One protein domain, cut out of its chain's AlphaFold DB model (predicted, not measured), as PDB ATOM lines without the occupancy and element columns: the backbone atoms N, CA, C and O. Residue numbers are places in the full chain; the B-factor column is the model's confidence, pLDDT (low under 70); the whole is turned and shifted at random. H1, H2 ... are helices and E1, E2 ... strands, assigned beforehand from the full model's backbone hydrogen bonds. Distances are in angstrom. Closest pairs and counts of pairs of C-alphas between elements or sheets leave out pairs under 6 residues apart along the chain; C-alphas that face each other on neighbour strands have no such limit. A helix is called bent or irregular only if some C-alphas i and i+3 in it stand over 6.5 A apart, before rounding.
ATOM      1  N   ALA A   2      21.547  12.175 110.885       93.69
ATOM      2  CA  ALA A   2      20.646  11.180 111.482       93.69
ATOM      3  C   ALA A   2      19.530  10.678 110.545       93.69
ATOM      4  O   ALA A   2      19.490   9.488 110.267       93.69
ATOM      5  N   GLU A   3      18.734  11.578 109.949       96.06
ATOM      6  CA  GLU A   3      17.672  11.215 108.985       96.06
ATOM      7  C   GLU A   3      18.152  10.241 107.895       96.06
ATOM      8  O   GLU A   3      17.512   9.235 107.619       96.06
ATOM      9  N   ARG A   4      19.322  10.493 107.293       96.12
ATOM     10  CA  ARG A   4      19.839   9.627 106.223       96.12
ATOM     11  C   ARG A   4      20.233   8.242 106.726       96.12
ATOM     12  O   ARG A   4      20.153   7.294 105.954       96.12
ATOM     13  N   LEU A   5      20.711   8.138 107.965       96.31
ATOM     14  CA  LEU A   5      21.089   6.859 108.565       96.31
ATOM     15  C   LEU A   5      19.845   6.042 108.912       96.31
ATOM     16  O   LEU A   5      19.791   4.869 108.553       96.31
ATOM     17  N   LEU A   6      18.837   6.680 109.514       96.88
ATOM     18  CA  LEU A   6      17.554   6.048 109.836       96.88
ATOM     19  C   LEU A   6      16.856   5.519 108.577       96.88
ATOM     20  O   LEU A   6      16.436   4.367 108.545       96.88
ATOM     21  N   LEU A   7      16.818   6.318 107.505       96.44
ATOM     22  CA  LEU A   7      16.221   5.899 106.233       96.44
ATOM     23  C   LEU A   7      17.017   4.795 105.525       96.44
ATOM     24  O   LEU A   7      16.434   3.963 104.834       96.44
ATOM     25  N   ARG A   8      18.349   4.787 105.655       97.56
ATOM     26  CA  ARG A   8      19.202   3.783 105.000       97.56
ATOM     27  C   ARG A   8      19.163   2.428 105.703       97.56
ATOM     28  O   ARG A   8      19.295   1.410 105.031       97.56
ATOM     29  N   TYR A   9      19.006   2.420 107.022       96.94
ATOM     30  CA  TYR A   9      19.061   1.216 107.849       96.94
ATOM     31  C   TYR A   9      17.808   1.093 108.730       96.94
ATOM     32  O   TYR A   9      17.916   1.122 109.961       96.94
ATOM     33  N   PRO A  10      16.612   0.963 108.128       94.12
ATOM     34  CA  PRO A  10      15.366   0.891 108.880       94.12
ATOM     35  C   PRO A  10      15.380  -0.311 109.834       94.12
ATOM     36  O   PRO A  10      15.718  -1.428 109.443       94.12
ATOM     37  N   GLY A  11      15.057  -0.065 111.105       93.56
ATOM     38  CA  GLY A  11      15.061  -1.073 112.173       93.56
ATOM     39  C   GLY A  11      16.446  -1.485 112.691       93.56
ATOM     40  O   GLY A  11      16.523  -2.200 113.687       93.56
ATOM     41  N   GLN A  12      17.533  -1.032 112.059       96.38
ATOM     42  CA  GLN A  12      18.914  -1.342 112.457       96.38
ATOM     43  C   GLN A  12      19.656  -0.119 113.013       96.38
ATOM     44  O   GLN A  12      20.542  -0.267 113.850       96.38
ATOM     45  N   ALA A  13      19.291   1.088 112.577       95.94
ATOM     46  CA  ALA A  13      19.734   2.335 113.186       95.94
ATOM     47  C   ALA A  13      18.689   2.848 114.187       95.94
ATOM     48  O   ALA A  13      17.491   2.648 113.996       95.94
ATOM     49  N   LYS A  14      19.158   3.532 115.235       93.88
ATOM     50  CA  LYS A  14      18.324   4.207 116.237       93.88
ATOM     51  C   LYS A  14      18.861   5.608 116.499       93.88
ATOM     52  O   LYS A  14      20.080   5.807 116.509       93.88
ATOM     53  N   ALA A  15      17.976   6.570 116.731       94.62
ATOM     54  CA  ALA A  15      18.361   7.921 117.119       94.62
ATOM     55  C   ALA A  15      18.694   7.985 118.623       94.62
ATOM     56  O   ALA A  15      17.827   8.222 119.460       94.62
ATOM     57  N   TRP A  16      19.959   7.753 118.980       95.00
ATOM     58  CA  TRP A  16      20.433   7.858 120.366       95.00
ATOM     59  C   TRP A  16      20.568   9.328 120.794       95.00
ATOM     60  O   TRP A  16      21.160  10.122 120.062       95.00
ATOM     61  N   HIS A  17      19.995   9.676 121.949       95.44
ATOM     62  CA  HIS A  17      19.876  11.043 122.472       95.44
ATOM     63  C   HIS A  17      19.305  12.078 121.485       95.44
ATOM     64  O   HIS A  17      19.901  13.121 121.202       95.44
ATOM     65  N   TYR A  18      18.134  11.772 120.927       94.50
ATOM     66  CA  TYR A  18      17.346  12.686 120.091       94.50
ATOM     67  C   TYR A  18      15.996  13.037 120.739       94.50
ATOM     68  O   TYR A  18      15.020  13.328 120.046       94.50
ATOM     69  N   THR A  19      15.917  13.014 122.071       95.50
ATOM     70  CA  THR A  19      14.711  13.429 122.798       95.50
ATOM     71  C   THR A  19      14.584  14.955 122.857       95.50
ATOM     72  O   THR A  19      15.476  15.708 122.445       95.50
ATOM     73  N   LEU A  20      13.444  15.443 123.350       95.38
ATOM     74  CA  LEU A  20      13.256  16.875 123.565       95.38
ATOM     75  C   LEU A  20      14.156  17.381 124.702       95.38
ATOM     76  O   LEU A  20      14.667  18.498 124.633       95.38
ATOM     77  N   GLU A  21      14.343  16.560 125.728       96.25
ATOM     78  CA  GLU A  21      15.161  16.811 126.907       96.25
ATOM     79  C   GLU A  21      16.637  16.948 126.511       96.25
ATOM     80  O   GLU A  21      17.274  17.941 126.864       96.25
ATOM     81  N   ASP A  22      17.138  16.040 125.666       96.94
ATOM     82  CA  ASP A  22      18.499  16.110 125.117       96.94
ATOM     83  C   ASP A  22      18.731  17.424 124.363       96.94
ATOM     84  O   ASP A  22      19.768  18.077 124.517       96.94
ATOM     85  N   TYR A  23      17.754  17.861 123.559       96.88
ATOM     86  CA  TYR A  23      17.839  19.150 122.873       96.88
ATOM     87  C   TYR A  23      17.884  20.325 123.858       96.88
ATOM     88  O   TYR A  23      18.625  21.280 123.642       96.88
ATOM     89  N   GLN A  24      17.093  20.286 124.930       95.31
ATOM     90  CA  GLN A  24      17.076  21.363 125.921       95.31
ATOM     91  C   GLN A  24      18.419  21.496 126.641       95.31
ATOM     92  O   GLN A  24      18.887  22.621 126.812       95.31
ATOM     93  N   LEU A  25      19.038  20.369 127.006       96.62
ATOM     94  CA  LEU A  25      20.355  20.324 127.645       96.62
ATOM     95  C   LEU A  25      21.475  20.762 126.694       96.62
ATOM     96  O   LEU A  25      22.390  21.475 127.093       96.62
ATOM     97  N   SER A  26      21.374  20.390 125.418       96.88
ATOM     98  CA  SER A  26      22.361  20.735 124.387       96.88
ATOM     99  C   SER A  26      22.162  22.107 123.735       96.88
ATOM    100  O   SER A  26      22.977  22.512 122.898       96.88
ATOM    101  N   ARG A  27      21.076  22.822 124.058       96.94
ATOM    102  CA  ARG A  27      20.713  24.086 123.408       96.94
ATOM    103  C   ARG A  27      21.803  25.134 123.618       96.94
ATOM    104  O   ARG A  27      22.161  25.471 124.740       96.94
ATOM    105  N   SER A  28      22.235  25.728 122.516       96.44
ATOM    106  CA  SER A  28      23.115  26.891 122.495       96.44
ATOM    107  C   SER A  28      22.339  28.167 122.164       96.44
ATOM    108  O   SER A  28      21.196  28.119 121.704       96.44
ATOM    109  N   ASP A  29      22.994  29.315 122.314       96.94
ATOM    110  CA  ASP A  29      22.464  30.605 121.852       96.94
ATOM    111  C   ASP A  29      22.765  30.873 120.363       96.94
ATOM    112  O   ASP A  29      22.449  31.938 119.830       96.94
ATOM    113  N   GLN A  30      23.355  29.905 119.651       97.81
ATOM    114  CA  GLN A  30      23.620  30.028 118.222       97.81
ATOM    115  C   GLN A  30      22.312  29.973 117.430       97.81
ATOM    116  O   GLN A  30      21.635  28.946 117.385       97.81
ATOM    117  N   VAL A  31      22.019  31.039 116.690       98.06
ATOM    118  CA  VAL A  31      20.888  31.082 115.757       98.06
ATOM    119  C   VAL A  31      21.177  30.242 114.509       98.06
ATOM    120  O   VAL A  31      22.257  30.310 113.907       98.06
ATOM    121  N   LEU A  32      20.195  29.442 114.097       97.62
ATOM    122  CA  LEU A  32      20.215  28.676 112.858       97.62
ATOM    123  C   LEU A  32      20.013  29.595 111.655       97.62
ATOM    124  O   LEU A  32      19.118  30.436 111.621       97.62
ATOM    125  N   SER A  33      20.810  29.378 110.610       97.62
ATOM    126  CA  SER A  33      20.600  30.071 109.344       97.62
ATOM    127  C   SER A  33      19.300  29.608 108.665       97.62
ATOM    128  O   SER A  33      18.894  28.452 108.836       97.62
ATOM    129  N   PRO A  34      18.691  30.436 107.796       97.25
ATOM    130  CA  PRO A  34      17.524  30.033 107.006       97.25
ATOM    131  C   PRO A  34      17.762  28.754 106.192       97.25
ATOM    132  O   PRO A  34      16.882  27.908 106.065       97.25
ATOM    133  N   GLN A  35      18.986  28.571 105.684       96.88
ATOM    134  CA  GLN A  35      19.380  27.356 104.975       96.88
ATOM    135  C   GLN A  35      19.305  26.115 105.874       96.88
ATOM    136  O   GLN A  35      18.832  25.074 105.423       96.88
ATOM    137  N   ARG A  36      19.764  26.206 107.131       95.50
ATOM    138  CA  ARG A  36      19.689  25.101 108.101       95.50
ATOM    139  C   ARG A  36      18.251  24.807 108.511       95.50
ATOM    140  O   ARG A  36      17.880  23.641 108.551       95.50
ATOM    141  N   LEU A  37      17.436  25.839 108.726       96.50
ATOM    142  CA  LEU A  37      16.008  25.671 109.007       96.50
ATOM    143  C   LEU A  37      15.299  24.938 107.862       96.50
ATOM    144  O   LEU A  37      14.625  23.945 108.101       96.50
ATOM    145  N   LYS A  38      15.561  25.321 106.607       96.00
ATOM    146  CA  LYS A  38      14.995  24.651 105.424       96.00
ATOM    147  C   LYS A  38      15.435  23.188 105.268       96.00
ATOM    148  O   LYS A  38      14.748  22.390 104.636       96.00
ATOM    149  N   GLN A  39      16.583  22.793 105.824       94.75
ATOM    150  CA  GLN A  39      16.982  21.380 105.825       94.75
ATOM    151  C   GLN A  39      16.078  20.522 106.721       94.75
ATOM    152  O   GLN A  39      15.946  19.328 106.450       94.75
ATOM    153  N   LEU A  40      15.434  21.109 107.737       95.75
ATOM    154  CA  LEU A  40      14.520  20.398 108.633       95.75
ATOM    155  C   LEU A  40      13.236  19.949 107.922       95.75
ATOM    156  O   LEU A  40      12.668  18.931 108.306       95.75
ATOM    157  N   ASP A  41      12.824  20.615 106.840       94.25
ATOM    158  CA  ASP A  41      11.660  20.211 106.033       94.25
ATOM    159  C   ASP A  41      11.812  18.797 105.458       94.25
ATOM    160  O   ASP A  41      10.831  18.086 105.262       94.25
ATOM    161  N   ARG A  42      13.058  18.368 105.226       94.50
ATOM    162  CA  ARG A  42      13.393  17.042 104.689       94.50
ATOM    163  C   ARG A  42      13.516  15.961 105.763       94.50
ATOM    164  O   ARG A  42      13.778  14.817 105.419       94.50
ATOM    165  N   VAL A  43      13.399  16.320 107.042       96.44
ATOM    166  CA  VAL A  43      13.450  15.369 108.158       96.44
ATOM    167  C   VAL A  43      12.047  14.822 108.391       96.44
ATOM    168  O   VAL A  43      11.137  15.589 108.713       96.44
ATOM    169  N   SER A  44      11.880  13.516 108.215       95.69
ATOM    170  CA  SER A  44      10.592  12.819 108.229       95.69
ATOM    171  C   SER A  44      10.546  11.638 109.197       95.69
ATOM    172  O   SER A  44       9.458  11.166 109.519       95.69
ATOM    173  N   SER A  45      11.701  11.191 109.705       96.75
ATOM    174  CA  SER A  45      11.763  10.097 110.675       96.75
ATOM    175  C   SER A  45      10.999  10.464 111.956       96.75
ATOM    176  O   SER A  45      11.325  11.492 112.563       96.75
ATOM    177  N   PRO A  46      10.040   9.636 112.417       94.50
ATOM    178  CA  PRO A  46       9.253   9.922 113.620       94.50
ATOM    179  C   PRO A  46      10.110  10.163 114.867       94.50
ATOM    180  O   PRO A  46       9.825  11.066 115.647       94.50
ATOM    181  N   GLU A  47      11.213   9.420 115.004       94.75
ATOM    182  CA  GLU A  47      12.183   9.553 116.102       94.75
ATOM    183  C   GLU A  47      12.809  10.956 116.197       94.75
ATOM    184  O   GLU A  47      13.255  11.366 117.262       94.75
ATOM    185  N   LEU A  48      12.841  11.709 115.094       96.19
ATOM    186  CA  LEU A  48      13.442  13.042 115.030       96.19
ATOM    187  C   LEU A  48      12.407  14.171 115.124       96.19
ATOM    188  O   LEU A  48      12.792  15.341 115.134       96.19
ATOM    189  N   ALA A  49      11.109  13.853 115.173       95.81
ATOM    190  CA  ALA A  49      10.050  14.859 115.179       95.81
ATOM    191  C   ALA A  49      10.100  15.781 116.415       95.81
ATOM    192  O   ALA A  49      10.095  17.001 116.216       95.81
ATOM    193  N   PRO A  50      10.254  15.278 117.660       95.12
ATOM    194  CA  PRO A  50      10.284  16.149 118.837       95.12
ATOM    195  C   PRO A  50      11.393  17.222 118.811       95.12
ATOM    196  O   PRO A  50      11.071  18.412 118.935       95.12
ATOM    197  N   PRO A  51      12.685  16.888 118.593       95.38
ATOM    198  CA  PRO A  51      13.725  17.911 118.520       95.38
ATOM    199  C   PRO A  51      13.577  18.791 117.271       95.38
ATOM    200  O   PRO A  51      13.818  19.995 117.356       95.38
ATOM    201  N   LYS A  52      13.116  18.253 116.127       96.06
ATOM    202  CA  LYS A  52      12.838  19.045 114.914       96.06
ATOM    203  C   LYS A  52      11.845  20.171 115.194       96.06
ATOM    204  O   LYS A  52      12.104  21.318 114.830       96.06
ATOM    205  N   GLU A  53      10.716  19.866 115.826       96.25
ATOM    206  CA  GLU A  53       9.693  20.867 116.140       96.25
ATOM    207  C   GLU A  53      10.231  21.958 117.062       96.25
ATOM    208  O   GLU A  53       9.936  23.143 116.879       96.25
ATOM    209  N   LYS A  54      11.053  21.582 118.044       95.94
ATOM    210  CA  LYS A  54      11.651  22.549 118.962       95.94
ATOM    211  C   LYS A  54      12.701  23.426 118.273       95.94
ATOM    212  O   LYS A  54      12.711  24.636 118.512       95.94
ATOM    213  N   LEU A  55      13.523  22.860 117.388       95.94
ATOM    214  CA  LEU A  55      14.464  23.605 116.543       95.94
ATOM    215  C   LEU A  55      13.728  24.619 115.656       95.94
ATOM    216  O   LEU A  55      14.124  25.777 115.602       95.94
ATOM    217  N   LEU A  56      12.619  24.218 115.022       96.56
ATOM    218  CA  LEU A  56      11.802  25.112 114.191       96.56
ATOM    219  C   LEU A  56      11.166  26.249 115.001       96.56
ATOM    220  O   LEU A  56      11.147  27.385 114.539       96.56
ATOM    221  N   LYS A  57      10.673  25.962 116.214       96.62
ATOM    222  CA  LYS A  57      10.058  26.973 117.092       96.62
ATOM    223  C   LYS A  57      11.064  27.972 117.654       96.62
ATOM    224  O   LYS A  57      10.733  29.139 117.818       96.62
ATOM    225  N   THR A  58      12.256  27.506 118.021       96.81
ATOM    226  CA  THR A  58      13.255  28.348 118.701       96.81
ATOM    227  C   THR A  58      14.229  29.012 117.738       96.81
ATOM    228  O   THR A  58      14.731  30.088 118.038       96.81
ATOM    229  N   GLY A  59      14.514  28.383 116.596       97.56
ATOM    230  CA  GLY A  59      15.538  28.846 115.665       97.56
ATOM    231  C   GLY A  59      16.962  28.744 116.214       97.56
ATOM    232  O   GLY A  59      17.867  29.332 115.630       97.56
ATOM    233  N   LEU A  60      17.176  28.022 117.316       98.06
ATOM    234  CA  LEU A  60      18.474  27.890 117.977       98.06
ATOM    235  C   LEU A  60      19.085  26.517 117.702       98.06
ATOM    236  O   LEU A  60      18.368  25.540 117.516       98.06
ATOM    237  N   ALA A  61      20.410  26.435 117.640       97.12
ATOM    238  CA  ALA A  61      21.122  25.176 117.475       97.12
ATOM    239  C   ALA A  61      21.281  24.457 118.823       97.12
ATOM    240  O   ALA A  61      21.491  25.101 119.851       97.12
ATOM    241  N   GLY A  62      21.250  23.125 118.800       95.75
ATOM    242  CA  GLY A  62      21.703  22.276 119.903       95.75
ATOM    243  C   GLY A  62      22.942  21.491 119.480       95.75
ATOM    244  O   GLY A  62      22.975  20.971 118.359       95.75
ATOM    245  N   TYR A  63      23.954  21.430 120.342       95.69
ATOM    246  CA  TYR A  63      25.210  20.735 120.064       95.69
ATOM    247  C   TYR A  63      25.427  19.558 121.017       95.69
ATOM    248  O   TYR A  63      25.303  19.698 122.231       95.69
ATOM    249  N   GLN A  64      25.759  18.387 120.469       92.56
ATOM    250  CA  GLN A  64      25.801  17.134 121.233       92.56
ATOM    251  C   GLN A  64      26.822  17.146 122.376       92.56
ATOM    252  O   GLN A  64      26.647  16.410 123.344       92.56
ATOM    253  N   GLU A  65      27.849  17.998 122.322       95.44
ATOM    254  CA  GLU A  65      28.785  18.157 123.431       95.44
ATOM    255  C   GLU A  65      28.102  18.593 124.743       95.44
ATOM    256  O   GLU A  65      28.603  18.292 125.826       95.44
ATOM    257  N   GLY A  66      26.931  19.237 124.662       96.25
ATOM    258  CA  GLY A  66      26.152  19.660 125.828       96.25
ATOM    259  C   GLY A  66      25.574  18.509 126.661       96.25
ATOM    260  O   GLY A  66      25.191  18.735 127.802       96.25
ATOM    261  N   ILE A  67      25.554  17.283 126.127       97.06
ATOM    262  CA  ILE A  67      25.064  16.076 126.817       97.06
ATOM    263  C   ILE A  67      26.152  15.000 126.974       97.06
ATOM    264  O   ILE A  67      25.854  13.823 127.166       97.06
ATOM    265  N   LEU A  68      27.440  15.369 126.903       97.19
ATOM    266  CA  LEU A  68      28.545  14.398 127.019       97.19
ATOM    267  C   LEU A  68      28.521  13.604 128.321       97.19
ATOM    268  O   LEU A  68      28.888  12.430 128.322       97.19
ATOM    269  N   SER A  69      28.103  14.231 129.418       96.50
ATOM    270  CA  SER A  69      27.977  13.559 130.712       96.50
ATOM    271  C   SER A  69      26.974  12.409 130.653       96.50
ATOM    272  O   SER A  69      27.272  11.326 131.156       96.50
ATOM    273  N   ASP A  70      25.834  12.618 129.992       96.81
ATOM    274  CA  ASP A  70      24.775  11.615 129.856       96.81
ATOM    275  C   ASP A  70      25.214  10.499 128.905       96.81
ATOM    276  O   ASP A  70      25.189   9.327 129.276       96.81
ATOM    277  N   LEU A  71      25.779  10.868 127.749       95.88
ATOM    278  CA  LEU A  71      26.381   9.927 126.797       95.88
ATOM    279  C   LEU A  71      27.435   9.032 127.468       95.88
ATOM    280  O   LEU A  71      27.509   7.828 127.218       95.88
ATOM    281  N   TRP A  72      28.271   9.606 128.336       96.25
ATOM    282  CA  TRP A  72      29.291   8.860 129.068       96.25
ATOM    283  C   TRP A  72      28.700   7.938 130.138       96.25
ATOM    284  O   TRP A  72      29.220   6.840 130.364       96.25
ATOM    285  N   CYS A  73      27.630   8.363 130.810       96.06
ATOM    286  CA  CYS A  73      26.896   7.523 131.752       96.06
ATOM    287  C   CYS A  73      26.298   6.298 131.055       96.06
ATOM    288  O   CYS A  73      26.532   5.184 131.526       96.06
ATOM    289  N   ASP A  74      25.638   6.484 129.915       95.25
ATOM    290  CA  ASP A  74      25.083   5.407 129.090       95.25
ATOM    291  C   ASP A  74      26.158   4.391 128.677       95.25
ATOM    292  O   ASP A  74      26.001   3.181 128.870       95.25
ATOM    293  N   VAL A  75      27.303   4.876 128.180       95.19
ATOM    294  CA  VAL A  75      28.430   4.009 127.806       95.19
ATOM    295  C   VAL A  75      28.928   3.220 129.016       95.19
ATOM    296  O   VAL A  75      29.049   1.997 128.933       95.19
ATOM    297  N   LYS A  76      29.161   3.866 130.166       96.12
ATOM    298  CA  LYS A  76      29.620   3.171 131.381       96.12
ATOM    299  C   LYS A  76      28.629   2.116 131.865       96.12
ATOM    300  O   LYS A  76      29.058   1.026 132.241       96.12
ATOM    301  N   GLN A  77      27.332   2.410 131.839       94.56
ATOM    302  CA  GLN A  77      26.291   1.448 132.209       94.56
ATOM    303  C   GLN A  77      26.294   0.243 131.265       94.56
ATOM    304  O   GLN A  77      26.250  -0.899 131.726       94.56
ATOM    305  N   SER A  78      26.446   0.480 129.957       91.06
ATOM    306  CA  SER A  78      26.536  -0.599 128.972       91.06
ATOM    307  C   SER A  78      27.739  -1.515 129.224       91.06
ATOM    308  O   SER A  78      27.612  -2.729 129.120       91.06
ATOM    309  N   MET A  79      28.881  -0.958 129.648       90.00
ATOM    310  CA  MET A  79      30.095  -1.721 129.961       90.00
ATOM    311  C   MET A  79      29.982  -2.515 131.269       90.00
ATOM    312  O   MET A  79      30.524  -3.612 131.370       90.00
ATOM    313  N   GLN A  80      29.273  -1.994 132.275       78.75
ATOM    314  CA  GLN A  80      29.076  -2.689 133.554       78.75
ATOM    315  C   GLN A  80      28.155  -3.909 133.420       78.75
ATOM    316  O   GLN A  80      28.382  -4.912 134.095       78.75
ATOM    317  N   GLY A  81      27.185  -3.867 132.502       61.56
ATOM    318  CA  GLY A  81      26.331  -5.013 132.172       61.56
ATOM    319  C   GLY A  81      27.068  -6.200 131.534       61.56
ATOM    320  O   GLY A  81      26.565  -7.316 131.589       61.56
ATOM    321  N   PHE A  82      28.272  -6.001 130.980       56.06
ATOM    322  CA  PHE A  82      29.095  -7.093 130.440       56.06
ATOM    323  C   PHE A  82      29.895  -7.849 131.511       56.06
ATOM    324  O   PHE A  82      30.258  -9.003 131.292       56.06
TER     325      PHE A  82
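Overview. This is residues 2 to 82 of the 87 residues of an uncharacterized protein of Desulfosporosinus sp. OL (UniProt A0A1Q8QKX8). Look for a flat body of four helices and a two-stranded ribbon, from which the kinked helix H5 runs out as an arm; residues 72 to 82, of which 72 to 80 belong to H5, stick out. In the body H3 folds back along H4, H2 crosses H4, the ribbon E1 E2 lies by residues 51 to 58 of H4, and H1 is near H4. The 81 printed residues include five named helices and two named strands, ordered H1 H2 E1 H3 H4 E2 H5, mostly helix with an antiparallel sheet. The whole is only just compact, close to loose, with a radius of gyration of the C-alphas of 14.0 A and spans of 45 by 30 by 15 A.

Arrangement. Start at H1, residues 2 to 8, close but not clearly touching H4, residues 46 to 58; their closest C-alphas, Glu 3 and Leu 48, are 7.6 A apart. Next, H2, residues 20 to 26, touches H4 at a steep tilt of 57 degrees, with closest C-alphas Leu 20 and Pro 51 at 5.2 A. E1, residues 27 to 31, and E2, residues 60 to 62, are antiparallel at 138 degrees; find N 28 and O 61 at 2.8 A. H3, residues 34 to 40, forms a helical hairpin with H4 at a shallow tilt of 24 degrees, with closest C-alphas Leu 40 and Lys 52 at 6.6 A. H5, residues 64 to 80, touches H2 with residues 64 to 67 alone, with closest C-alphas Ser 26 and Gly 66 at 4.2 A. Every O i to N i+4 pair is within hydrogen-bond range in H1 and H2, against 2 of 3 in H3, 7 of 9 in H4 and 10 of 13 in H5.

Along the chain. Find C-alpha 2 at (20.646, 11.180, 111.482), where H1 begins. H4 runs 19.5 A from C-alpha 46 at (9.253, 9.922, 113.620) and is irregular, C-alphas 47 and 50 being 7.4 A apart. H5 runs 23.6 A to C-alpha 80 at (29.076, -2.689, 133.554), with a kink of 38 degrees near residue 71, and is irregular, C-alphas 66 and 69 being 8.0 A apart.

Size, cuts and confidence. The two C-alphas farthest apart, Pro 34 and Phe 82, are 45.4 A apart. The printed part has no cut, and the link H1 to H2 is long. Residues 81 to 82 have pLDDT under 70.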